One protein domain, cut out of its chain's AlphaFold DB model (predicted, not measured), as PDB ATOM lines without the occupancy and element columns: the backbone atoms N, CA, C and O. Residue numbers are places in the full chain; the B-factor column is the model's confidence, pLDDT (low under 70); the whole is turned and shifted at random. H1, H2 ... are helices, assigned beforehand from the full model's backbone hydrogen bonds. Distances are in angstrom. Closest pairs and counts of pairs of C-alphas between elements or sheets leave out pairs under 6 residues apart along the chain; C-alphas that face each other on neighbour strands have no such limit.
ATOM      1  N   GLU A   2      15.777 -42.465  21.153       77.38
ATOM      2  CA  GLU A   2      14.524 -42.732  20.409       77.38
ATOM      3  C   GLU A   2      13.632 -43.831  21.015       77.38
ATOM      4  O   GLU A   2      12.434 -43.626  21.199       77.38
ATOM      5  N   LYS A   3      14.196 -44.991  21.391       84.50
ATOM      6  CA  LYS A   3      13.416 -46.074  22.029       84.50
ATOM      7  C   LYS A   3      12.809 -45.649  23.370       84.50
ATOM      8  O   LYS A   3      11.675 -46.003  23.666       84.50
ATOM      9  N   GLU A   4      13.554 -44.885  24.163       85.44
ATOM     10  CA  GLU A   4      13.091 -44.353  25.449       85.44
ATOM     11  C   GLU A   4      11.949 -43.352  25.245       85.44
ATOM     12  O   GLU A   4      10.887 -43.511  25.838       85.44
ATOM     13  N   GLN A   5      12.111 -42.392  24.329       86.06
ATOM     14  CA  GLN A   5      11.056 -41.446  23.952       86.06
ATOM     15  C   GLN A   5       9.804 -42.166  23.439       86.06
ATOM     16  O   GLN A   5       8.693 -41.819  23.834       86.06
ATOM     17  N   MET A   6       9.962 -43.210  22.621       85.75
ATOM     18  CA  MET A   6       8.847 -44.033  22.149       85.75
ATOM     19  C   MET A   6       8.107 -44.719  23.308       85.75
ATOM     20  O   MET A   6       6.875 -44.692  23.342       85.75
ATOM     21  N   ILE A   7       8.839 -45.309  24.261       87.06
ATOM     22  CA  ILE A   7       8.263 -45.973  25.440       87.06
ATOM     23  C   ILE A   7       7.538 -44.961  26.329       87.06
ATOM     24  O   ILE A   7       6.403 -45.209  26.732       87.06
ATOM     25  N   LEU A   8       8.153 -43.813  26.613       88.75
ATOM     26  CA  LEU A   8       7.550 -42.775  27.446       88.75
ATOM     27  C   LEU A   8       6.301 -42.193  26.783       88.75
ATOM     28  O   LEU A   8       5.271 -42.069  27.439       88.75
ATOM     29  N   LYS A   9       6.341 -41.923  25.475       87.94
ATOM     30  CA  LYS A   9       5.159 -41.510  24.712       87.94
ATOM     31  C   LYS A   9       4.037 -42.538  24.847       87.94
ATOM     32  O   LYS A   9       2.914 -42.190  25.197       87.94
ATOM     33  N   ARG A  10       4.337 -43.825  24.646       88.56
ATOM     34  CA  ARG A  10       3.345 -44.894  24.803       88.56
ATOM     35  C   ARG A  10       2.757 -44.927  26.215       88.56
ATOM     36  O   ARG A  10       1.541 -44.985  26.358       88.56
ATOM     37  N   LEU A  11       3.605 -44.872  27.237       89.12
ATOM     38  CA  LEU A  11       3.172 -44.981  28.624       89.12
ATOM     39  C   LEU A  11       2.320 -43.776  29.038       89.12
ATOM     40  O   LEU A  11       1.225 -43.939  29.566       89.12
ATOM     41  N   TYR A  12       2.817 -42.562  28.816       90.81
ATOM     42  CA  TYR A  12       2.211 -41.354  29.369       90.81
ATOM     43  C   TYR A  12       1.108 -40.780  28.495       90.81
ATOM     44  O   TYR A  12       0.030 -40.472  28.997       90.81
ATOM     45  N   GLU A  13       1.365 -40.638  27.201       91.00
ATOM     46  CA  GLU A  13       0.384 -40.065  26.294       91.00
ATOM     47  C   GLU A  13      -0.734 -41.073  26.021       91.00
ATOM     48  O   GLU A  13      -1.906 -40.814  26.275       91.00
ATOM     49  N   TYR A  14      -0.370 -42.266  25.559       89.38
ATOM     50  CA  TYR A  14      -1.366 -43.220  25.093       89.38
ATOM     51  C   TYR A  14      -2.020 -44.004  26.244       89.38
ATOM     52  O   TYR A  14      -3.242 -43.994  26.393       89.38
ATOM     53  N   ASP A  15      -1.240 -44.687  27.085       88.31
ATOM     54  CA  ASP A  15      -1.816 -45.551  28.122       88.31
ATOM     55  C   ASP A  15      -2.432 -44.735  29.279       88.31
ATOM     56  O   ASP A  15      -3.532 -45.050  29.738       88.31
ATOM     57  N   TRP A  16      -1.783 -43.654  29.723       88.81
ATOM     58  CA  TRP A  16      -2.317 -42.817  30.803       88.81
ATOM     59  C   TRP A  16      -3.323 -41.773  30.329       88.81
ATOM     60  O   TRP A  16      -4.458 -41.773  30.815       88.81
ATOM     61  N   ILE A  17      -2.939 -40.871  29.423       89.75
ATOM     62  CA  ILE A  17      -3.834 -39.782  29.020       89.75
ATOM     63  C   ILE A  17      -5.009 -40.332  28.211       89.75
ATOM     64  O   ILE A  17      -6.154 -40.218  28.651       89.75
ATOM     65  N   GLU A  18      -4.756 -40.995  27.085       88.44
ATOM     66  CA  GLU A  18      -5.833 -41.427  26.187       88.44
ATOM     67  C   GLU A  18      -6.660 -42.594  26.749       88.44
ATOM     68  O   GLU A  18      -7.892 -42.572  26.681       88.44
ATOM     69  N   ARG A  19      -6.016 -43.615  27.331       87.62
ATOM     70  CA  ARG A  19      -6.709 -44.837  27.779       87.62
ATOM     71  C   ARG A  19      -7.204 -44.829  29.220       87.62
ATOM     72  O   ARG A  19      -8.105 -45.611  29.522       87.62
ATOM     73  N   CYS A  20      -6.680 -43.987  30.112       85.44
ATOM     74  CA  CYS A  20      -7.198 -43.894  31.482       85.44
ATOM     75  C   CYS A  20      -8.067 -42.651  31.691       85.44
ATOM     76  O   CYS A  20      -9.233 -42.795  32.067       85.44
ATOM     77  N   VAL A  21      -7.541 -41.445  31.452       85.69
ATOM     78  CA  VAL A  21      -8.222 -40.201  31.870       85.69
ATOM     79  C   VAL A  21      -9.084 -39.544  30.788       85.69
ATOM     80  O   VAL A  21     -10.085 -38.919  31.118       85.69
ATOM     81  N   ALA A  22      -8.814 -39.744  29.497       85.31
ATOM     82  CA  ALA A  22      -9.673 -39.211  28.431       85.31
ATOM     83  C   ALA A  22     -10.977 -40.017  28.230       85.31
ATOM     84  O   ALA A  22     -11.821 -39.667  27.400       85.31
ATOM     85  N   THR A  23     -11.174 -41.097  28.991       87.75
ATOM     86  CA  THR A  23     -12.289 -42.035  28.812       87.75
ATOM     87  C   THR A  23     -13.619 -41.514  29.361       87.75
ATOM     88  O   THR A  23     -13.682 -40.775  30.345       87.75
ATOM     89  N   GLN A  24     -14.732 -41.997  28.794       86.38
ATOM     90  CA  GLN A  24     -16.069 -41.721  29.339       86.38
ATOM     91  C   GLN A  24     -16.242 -42.224  30.780       86.38
ATOM     92  O   GLN A  24     -17.009 -41.642  31.547       86.38
ATOM     93  N   HIS A  25     -15.552 -43.306  31.153       89.94
ATOM     94  CA  HIS A  25     -15.594 -43.825  32.516       89.94
ATOM     95  C   HIS A  25     -14.988 -42.821  33.503       89.94
ATOM     96  O   HIS A  25     -15.627 -42.496  34.504       89.94
ATOM     97  N   PHE A  26     -13.803 -42.282  33.200       90.12
ATOM     98  CA  PHE A  26     -13.181 -41.246  34.023       90.12
ATOM     99  C   PHE A  26     -14.084 -40.012  34.168       90.12
ATOM    100  O   PHE A  26     -14.235 -39.477  35.264       90.12
ATOM    101  N   GLN A  27     -14.759 -39.599  33.093       86.56
ATOM    102  CA  GLN A  27     -15.677 -38.457  33.142       86.56
ATOM    103  C   GLN A  27     -16.841 -38.658  34.123       86.56
ATOM    104  O   GLN A  27     -17.226 -37.725  34.829       86.56
ATOM    105  N   LYS A  28     -17.378 -39.881  34.203       89.44
ATOM    106  CA  LYS A  28     -18.566 -40.212  35.007       89.44
ATOM    107  C   LYS A  28     -18.251 -40.663  36.434       89.44
ATOM    108  O   LYS A  28     -19.129 -40.610  37.293       89.44
ATOM    109  N   THR A  29     -17.042 -41.158  36.699       91.62
ATOM    110  CA  THR A  29     -16.719 -41.739  38.007       91.62
ATOM    111  C   THR A  29     -16.666 -40.681  39.109       91.62
ATOM    112  O   THR A  29     -16.170 -39.573  38.916       91.62
ATOM    113  N   LYS A  30     -17.119 -41.048  40.313       91.75
ATOM    114  CA  LYS A  30     -16.934 -40.239  41.530       91.75
ATOM    115  C   LYS A  30     -15.520 -40.387  42.116       91.75
ATOM    116  O   LYS A  30     -15.124 -39.614  42.982       91.75
ATOM    117  N   LEU A  31     -14.733 -41.355  41.630       92.62
ATOM    118  CA  LEU A  31     -13.405 -41.706  42.152       92.62
ATOM    119  C   LEU A  31     -12.241 -41.011  41.418       92.62
ATOM    120  O   LEU A  31     -11.120 -41.515  41.430       92.62
ATOM    121  N   LYS A  32     -12.457 -39.839  40.803       91.69
ATOM    122  CA  LYS A  32     -11.424 -39.107  40.031       91.69
ATOM    123  C   LYS A  32     -10.137 -38.852  40.823       91.69
ATOM    124  O   LYS A  32      -9.041 -38.970  40.287       91.69
ATOM    125  N   ARG A  33     -10.247 -38.625  42.137       91.38
ATOM    126  CA  ARG A  33      -9.087 -38.475  43.037       91.38
ATOM    127  C   ARG A  33      -8.139 -39.680  43.013       91.38
ATOM    128  O   ARG A  33      -6.931 -39.493  43.126       91.38
ATOM    129  N   VAL A  34      -8.657 -40.899  42.833       91.75
ATOM    130  CA  VAL A  34      -7.834 -42.115  42.722       91.75
ATOM    131  C   VAL A  34      -7.018 -42.095  41.430       91.75
ATOM    132  O   VAL A  34      -5.827 -42.404  41.461       91.75
ATOM    133  N   TYR A  35      -7.626 -41.668  40.320       91.25
ATOM    134  CA  TYR A  35      -6.934 -41.491  39.040       91.25
ATOM    135  C   TYR A  35      -5.816 -40.460  39.165       91.25
ATOM    136  O   TYR A  35      -4.680 -40.752  38.806       91.25
ATOM    137  N   TYR A  36      -6.101 -39.301  39.766       91.19
ATOM    138  CA  TYR A  36      -5.088 -38.266  39.981       91.19
ATOM    139  C   TYR A  36      -3.942 -38.753  40.866       91.19
ATOM    140  O   TYR A  36      -2.770 -38.554  40.554       91.19
ATOM    141  N   TYR A  37      -4.253 -39.467  41.947       91.75
ATOM    142  CA  TYR A  37      -3.233 -40.055  42.806       91.75
ATOM    143  C   TYR A  37      -2.338 -41.051  42.054       91.75
ATOM    144  O   TYR A  37      -1.114 -41.026  42.207       91.75
ATOM    145  N   LYS A  38      -2.934 -41.923  41.233       90.56
ATOM    146  CA  LYS A  38      -2.197 -42.910  40.436       90.56
ATOM    147  C   LYS A  38      -1.348 -42.248  39.355       90.56
ATOM    148  O   LYS A  38      -0.168 -42.571  39.268       90.56
ATOM    149  N   LEU A  39      -1.888 -41.274  38.626       88.19
ATOM    150  CA  LEU A  39      -1.138 -40.523  37.621       88.19
ATOM    151  C   LEU A  39       0.055 -39.794  38.253       88.19
ATOM    152  O   LEU A  39       1.172 -39.899  37.759       88.19
ATOM    153  N   ASN A  40      -0.130 -39.163  39.416       89.94
ATOM    154  CA  ASN A  40       0.974 -38.541  40.149       89.94
ATOM    155  C   ASN A  40       2.056 -39.561  40.553       89.94
ATOM    156  O   ASN A  40       3.244 -39.260  40.491       89.94
ATOM    157  N   LYS A  41       1.678 -40.788  40.945       90.38
ATOM    158  CA  LYS A  41       2.659 -41.856  41.208       90.38
ATOM    159  C   LYS A  41       3.470 -42.211  39.967       90.38
ATOM    160  O   LYS A  41       4.678 -42.368  40.091       90.38
ATOM    161  N   VAL A  42       2.835 -42.314  38.803       86.62
ATOM    162  CA  VAL A  42       3.553 -42.634  37.564       86.62
ATOM    163  C   VAL A  42       4.452 -41.478  37.146       86.62
ATOM    164  O   VAL A  42       5.632 -41.701  36.900       86.62
ATOM    165  N   LEU A  43       3.971 -40.234  37.204       87.94
ATOM    166  CA  LEU A  43       4.785 -39.048  36.910       87.94
ATOM    167  C   LEU A  43       5.988 -38.884  37.850       87.94
ATOM    168  O   LEU A  43       6.970 -38.250  37.489       87.94
ATOM    169  N   LYS A  44       5.987 -39.470  39.054       89.69
ATOM    170  CA  LYS A  44       7.204 -39.489  39.885       89.69
ATOM    171  C   LYS A  44       8.342 -40.290  39.250       89.69
ATOM    172  O   LYS A  44       9.493 -40.012  39.571       89.69
ATOM    173  N   THR A  45       8.043 -41.235  38.361       88.19
ATOM    174  CA  THR A  45       9.064 -42.029  37.662       88.19
ATOM    175  C   THR A  45       9.774 -41.241  36.558       88.19
ATOM    176  O   THR A  45      10.851 -41.645  36.139       88.19
ATOM    177  N   THR A  46       9.255 -40.072  36.153       88.06
ATOM    178  CA  THR A  46       9.922 -39.186  35.179       88.06
ATOM    179  C   THR A  46      10.898 -38.195  35.811       88.06
ATOM    180  O   THR A  46      11.617 -37.513  35.092       88.06
ATOM    181  N   LYS A  47      10.987 -38.120  37.149       86.38
ATOM    182  CA  LYS A  47      11.839 -37.141  37.856       86.38
ATOM    183  C   LYS A  47      13.335 -37.236  37.533       86.38
ATOM    184  O   LYS A  47      14.048 -36.270  37.767       86.38
ATOM    185  N   GLY A  48      13.803 -38.395  37.070       85.94
ATOM    186  CA  GLY A  48      15.203 -38.619  36.698       85.94
ATOM    187  C   GLY A  48      15.517 -38.349  35.225       85.94
ATOM    188  O   GLY A  48      16.672 -38.490  34.827       85.94
ATOM    189  N   LEU A  49      14.517 -37.998  34.409       89.19
ATOM    190  CA  LEU A  49      14.736 -37.694  32.999       89.19
ATOM    191  C   LEU A  49      15.492 -36.372  32.858       89.19
ATOM    192  O   LEU A  49      15.240 -35.410  33.577       89.19
ATOM    193  N   ARG A  50      16.412 -36.323  31.894       89.88
ATOM    194  CA  ARG A  50      17.218 -35.125  31.592       89.88
ATOM    195  C   ARG A  50      16.498 -34.126  30.678       89.88
ATOM    196  O   ARG A  50      17.110 -33.164  30.232       89.88
ATOM    197  N   TYR A  51      15.237 -34.391  30.356       89.56
ATOM    198  CA  TYR A  51      14.424 -33.633  29.412       89.56
ATOM    199  C   TYR A  51      12.945 -33.703  29.809       89.56
ATOM    200  O   TYR A  51      12.533 -34.599  30.552       89.56
ATOM    201  N   GLU A  52      12.143 -32.771  29.294       91.00
ATOM    202  CA  GLU A  52      10.692 -32.772  29.470       91.00
ATOM    203  C   GLU A  52      10.053 -33.724  28.449       91.00
ATOM    204  O   GLU A  52       9.968 -33.458  27.254       91.00
ATOM    205  N   PHE A  53       9.639 -34.900  28.916       90.19
ATOM    206  CA  PHE A  53       9.134 -35.963  28.046       90.19
ATOM    207  C   PHE A  53       7.826 -35.594  27.332       90.19
ATOM    208  O   PHE A  53       7.553 -36.150  26.265       90.19
ATOM    209  N   SER A  54       7.029 -34.675  27.892       91.25
ATOM    210  CA  SER A  54       5.792 -34.202  27.260       91.25
ATOM    211  C   SER A  54       6.031 -33.371  25.997       91.25
ATOM    212  O   SER A  54       5.131 -33.275  25.164       91.25
ATOM    213  N   ASP A  55       7.252 -32.868  25.773       89.88
ATOM    214  CA  ASP A  55       7.634 -32.214  24.513       89.88
ATOM    215  C   ASP A  55       7.613 -33.177  23.316       89.88
ATOM    216  O   ASP A  55       7.564 -32.750  22.165       89.88
ATOM    217  N   HIS A  56       7.604 -34.487  23.577       88.56
ATOM    218  CA  HIS A  56       7.541 -35.533  22.555       88.56
ATOM    219  C   HIS A  56       6.142 -36.143  22.382       88.56
ATOM    220  O   HIS A  56       5.998 -37.153  21.683       88.56
ATOM    221  N   PHE A  57       5.115 -35.575  23.021       90.94
ATOM    222  CA  PHE A  57       3.735 -35.995  22.794       90.94
ATOM    223  C   PHE A  57       3.310 -35.723  21.349       90.94
ATOM    224  O   PHE A  57       3.645 -34.701  20.752       90.94
ATOM    225  N   LEU A  58       2.568 -36.665  20.775       87.31
ATOM    226  CA  LEU A  58       2.094 -36.617  19.399       87.31
ATOM    227  C   LEU A  58       0.889 -35.684  19.234       87.31
ATOM    228  O   LEU A  58       0.756 -35.019  18.208       87.31
ATOM    229  N   GLN A  59       0.000 -35.657  20.224       89.00
ATOM    230  CA  GLN A  59      -1.213 -34.858  20.264       89.00
ATOM    231  C   GLN A  59      -0.990 -33.660  21.197       89.00
ATOM    232  O   GLN A  59      -0.931 -33.830  22.417       89.00
ATOM    233  N   PRO A  60      -0.939 -32.423  20.680       91.62
ATOM    234  CA  PRO A  60      -0.670 -31.246  21.509       91.62
ATOM    235  C   PRO A  60      -1.676 -31.028  22.651       91.62
ATOM    236  O   PRO A  60      -1.315 -30.523  23.709       91.62
ATOM    237  N   ILE A  61      -2.928 -31.471  22.488       92.94
ATOM    238  CA  ILE A  61      -3.929 -31.432  23.566       92.94
ATOM    239  C   ILE A  61      -3.508 -32.261  24.788       92.94
ATOM    240  O   ILE A  61      -3.803 -31.880  25.917       92.94
ATOM    241  N   ASN A  62      -2.772 -33.357  24.588       93.19
ATOM    242  CA  ASN A  62      -2.278 -34.187  25.682       93.19
ATOM    243  C   ASN A  62      -1.179 -33.462  26.477       93.19
ATOM    244  O   ASN A  62      -1.046 -33.692  27.679       93.19
ATOM    245  N   LYS A  63      -0.439 -32.537  25.849       93.06
ATOM    246  CA  LYS A  63       0.521 -31.678  26.554       93.06
ATOM    247  C   LYS A  63      -0.202 -30.708  27.489       93.06
ATOM    248  O   LYS A  63       0.135 -30.644  28.666       93.06
ATOM    249  N   VAL A  64      -1.279 -30.080  27.016       94.06
ATOM    250  CA  VAL A  64      -2.139 -29.217  27.849       94.06
ATOM    251  C   VAL A  64      -2.746 -29.994  29.022       94.06
ATOM    252  O   VAL A  64      -2.741 -29.526  30.155       94.06
ATOM    253  N   VAL A  65      -3.215 -31.227  28.790       92.88
ATOM    254  CA  VAL A  65      -3.689 -32.111  29.873       92.88
ATOM    255  C   VAL A  65      -2.595 -32.344  30.917       92.88
ATOM    256  O   VAL A  65      -2.867 -32.285  32.118       92.88
ATOM    257  N   TYR A  66      -1.366 -32.624  30.480       93.06
ATOM    258  CA  TYR A  66      -0.231 -32.819  31.377       93.06
ATOM    259  C   TYR A  66       0.092 -31.554  32.186       93.06
ATOM    260  O   TYR A  66       0.263 -31.647  33.402       93.06
ATOM    261  N   GLU A  67       0.111 -30.383  31.552       92.75
ATOM    262  CA  GLU A  67       0.368 -29.092  32.201       92.75
ATOM    263  C   GLU A  67      -0.688 -28.773  33.267       92.75
ATOM    264  O   GLU A  67      -0.342 -28.572  34.435       92.75
ATOM    265  N   LEU A  68      -1.976 -28.864  32.918       93.56
ATOM    266  CA  LEU A  68      -3.083 -28.670  33.862       93.56
ATOM    267  C   LEU A  68      -3.000 -29.651  35.037       93.56
ATOM    268  O   LEU A  68      -3.232 -29.288  36.194       93.56
ATOM    269  N   PHE A  69      -2.628 -30.906  34.765       92.81
ATOM    270  CA  PHE A  69      -2.430 -31.903  35.809       92.81
ATOM    271  C   PHE A  69      -1.281 -31.523  36.757       92.81
ATOM    272  O   PHE A  69      -1.430 -31.606  37.979       92.81
ATOM    273  N   ARG A  70      -0.139 -31.086  36.212       91.56
ATOM    274  CA  ARG A  70       1.043 -30.648  36.974       91.56
ATOM    275  C   ARG A  70       0.745 -29.434  37.851       91.56
ATOM    276  O   ARG A  70       1.185 -29.405  39.001       91.56
ATOM    277  N   GLN A  71      -0.051 -28.497  37.344       92.38
ATOM    278  CA  GLN A  71      -0.553 -27.327  38.068       92.38
ATOM    279  C   GLN A  71      -1.653 -27.679  39.092       92.38
ATOM    280  O   GLN A  71      -2.077 -26.826  39.867       92.38
ATOM    281  N   LYS A  72      -2.111 -28.943  39.137       93.00
ATOM    282  CA  LYS A  72      -3.265 -29.414  39.927       93.00
ATOM    283  C   LYS A  72      -4.579 -28.704  39.564       93.00
ATOM    284  O   LYS A  72      -5.522 -28.723  40.359       93.00
ATOM    285  N   ASN A  73      -4.672 -28.132  38.364       93.31
ATOM    286  CA  ASN A  73      -5.878 -27.501  37.837       93.31
ATOM    287  C   ASN A  73      -6.845 -28.559  37.271       93.31
ATOM    288  O   ASN A  73      -7.152 -28.621  36.081       93.31
ATOM    289  N   TYR A  74      -7.314 -29.452  38.147       91.81
ATOM    290  CA  TYR A  74      -8.150 -30.588  37.751       91.81
ATOM    291  C   TYR A  74      -9.515 -30.166  37.197       91.81
ATOM    292  O   TYR A  74     -10.092 -30.882  36.385       91.81
ATOM    293  N   LYS A  75     -10.026 -29.002  37.613       91.25
ATOM    294  CA  LYS A  75     -11.308 -28.474  37.137       91.25
ATOM    295  C   LYS A  75     -11.247 -28.140  35.645       91.25
ATOM    296  O   LYS A  75     -12.101 -28.599  34.889       91.25
ATOM    297  N   GLU A  76     -10.233 -27.389  35.220       93.31
ATOM    298  CA  GLU A  76     -10.039 -27.066  33.804       93.31
ATOM    299  C   GLU A  76      -9.648 -28.312  32.990       93.31
ATOM    300  O   GLU A  76     -10.131 -28.482  31.873       93.31
ATOM    301  N   LEU A  77      -8.887 -29.250  33.567       92.75
ATOM    302  CA  LEU A  77      -8.596 -30.546  32.934       92.75
ATOM    303  C   LEU A  77      -9.874 -31.348  32.636       92.75
ATOM    304  O   LEU A  77     -10.043 -31.865  31.531       92.75
ATOM    305  N   GLU A  78     -10.795 -31.450  33.598       91.75
ATOM    306  CA  GLU A  78     -12.074 -32.141  33.399       91.75
ATOM    307  C   GLU A  78     -12.922 -31.452  32.323       91.75
ATOM    308  O   GLU A  78     -13.452 -32.124  31.437       91.75
ATOM    309  N   LYS A  79     -12.974 -30.116  32.347       92.81
ATOM    310  CA  LYS A  79     -13.672 -29.295  31.352       92.81
ATOM    311  C   LYS A  79     -13.093 -29.467  29.945       92.81
ATOM    312  O   LYS A  79     -13.856 -29.593  28.986       92.81
ATOM    313  N   LEU A  80     -11.765 -29.528  29.808       94.12
ATOM    314  CA  LEU A  80     -11.095 -29.783  28.532       94.12
ATOM    315  C   LEU A  80     -11.497 -31.146  27.959       94.12
ATOM    316  O   LEU A  80     -11.819 -31.242  26.777       94.12
ATOM    317  N   PHE A  81     -11.522 -32.198  28.781       91.62
ATOM    318  CA  PHE A  81     -11.942 -33.522  28.325       91.62
ATOM    319  C   PHE A  81     -13.426 -33.597  27.983       91.62
ATOM    320  O   PHE A  81     -13.792 -34.230  26.990       91.62
ATOM    321  N   GLU A  82     -14.285 -32.978  28.790       91.00
ATOM    322  CA  GLU A  82     -15.715 -32.912  28.514       91.00
ATOM    323  C   GLU A  82     -15.968 -32.249  27.156       91.00
ATOM    324  O   GLU A  82     -16.647 -32.830  26.307       91.00
ATOM    325  N   TRP A  83     -15.358 -31.086  26.921       93.69
ATOM    326  CA  TRP A  83     -15.406 -30.407  25.631       93.69
ATOM    327  C   TRP A  83     -14.822 -31.265  24.511       93.69
ATOM    328  O   TRP A  83     -15.474 -31.452  23.488       93.69
ATOM    329  N   ASN A  84     -13.637 -31.852  24.700       91.81
ATOM    330  CA  ASN A  84     -12.986 -32.633  23.652       91.81
ATOM    331  C   ASN A  84     -13.845 -33.827  23.199       91.81
ATOM    332  O   ASN A  84     -13.870 -34.140  22.007       91.81
ATOM    333  N   ASN A  85     -14.570 -34.445  24.136       88.06
ATOM    334  CA  ASN A  85     -15.437 -35.595  23.894       88.06
ATOM    335  C   ASN A  85     -16.826 -35.221  23.351       88.06
ATOM    336  O   ASN A  85     -17.396 -35.986  22.570       88.06
ATOM    337  N   LYS A  86     -17.399 -34.089  23.779       89.94
ATOM    338  CA  LYS A  86     -18.744 -33.653  23.360       89.94
ATOM    339  C   LYS A  86     -18.723 -32.861  22.057       89.94
ATOM    340  O   LYS A  86     -19.611 -33.048  21.225       89.94
ATOM    341  N   GLU A  87     -17.720 -32.009  21.874       93.06
ATOM    342  CA  GLU A  87     -17.633 -31.106  20.734       93.06
ATOM    343  C   GLU A  87     -17.131 -31.850  19.493       93.06
ATOM    344  O   GLU A  87     -15.935 -32.141  19.331       93.06
ATOM    345  N   LYS A  88     -18.079 -32.187  18.610       90.06
ATOM    346  CA  LYS A  88     -17.817 -32.914  17.358       90.06
ATOM    347  C   LYS A  88     -17.091 -32.036  16.344       90.06
ATOM    348  O   LYS A  88     -16.311 -32.544  15.532       90.06
ATOM    349  N   VAL A  89     -17.359 -30.732  16.366       92.81
ATOM    350  CA  VAL A  89     -16.818 -29.764  15.415       92.81
ATOM    351  C   VAL A  89     -16.128 -28.672  16.209       92.81
ATOM    352  O   VAL A  89     -16.768 -27.800  16.772       92.81
TER     353      VAL A  89
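What this domain is: This is residues 2 to 89 of the 238 residues of an uncharacterized protein of Bacillus sporothermodurans (UniProt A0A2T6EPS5). Two long helices, H1 and H3, run side by side in opposite directions, and H5 crosses one side of this pair, touching H1 and near H3, then folds back into H6 as a helical hairpin whose second helix, H6, is apart from both H1 and H3 and touches H2. Short H2 lies at the turn from H1 to H3, short H4 packs on H1, and residues 47 to 52 stick out. The printed part has 88 residues with six named helices, H1 to H6 in order along the chain, which hold 68 of them, and no named strand; its class is all helix, and it is compact, with a radius of gyration of the C-alphas of 12.9 A and spans of 35 by 30 by 20 A.

Where its parts are: H1, residues 2 to 21, is 25.6 A long and begins at C-alpha 2 (14.524, -42.732, 20.409). H2 is residues 24 to 28. H3, residues 32 to 46, is 21.9 A long. H4 is residues 53 to 56. H5, residues 60 to 70, is 15.6 A long. H6, residues 74 to 86, is 18.1 A long and ends at C-alpha 86 (-18.744, -33.653, 23.360).

How they stand to each other: H1 and H3 only just touch, with 3 pairs of C-alphas within 8 A, the closest Trp 16 and Leu 39 at 7.3 A, at a shallow tilt of 7 degrees, opposite ways. H5 is about perpendicular to H1, at 75 degrees. H5 and H6 form a hairpin, closest at the C-alphas of Leu 68 and Leu 77, 5.9 A. Every O i to N i+4 pair is within hydrogen-bond range in H2, H5 and H6, against 13 of 16 in H1 and 9 of 11 in H3; H4 is too short for one.

The domain as a whole: The C-alphas farthest apart, of Gly 48 and Val 89, are 39.5 A apart. The printed part has no cut, no link is long, and no printed residue is under 70 in pLDDT.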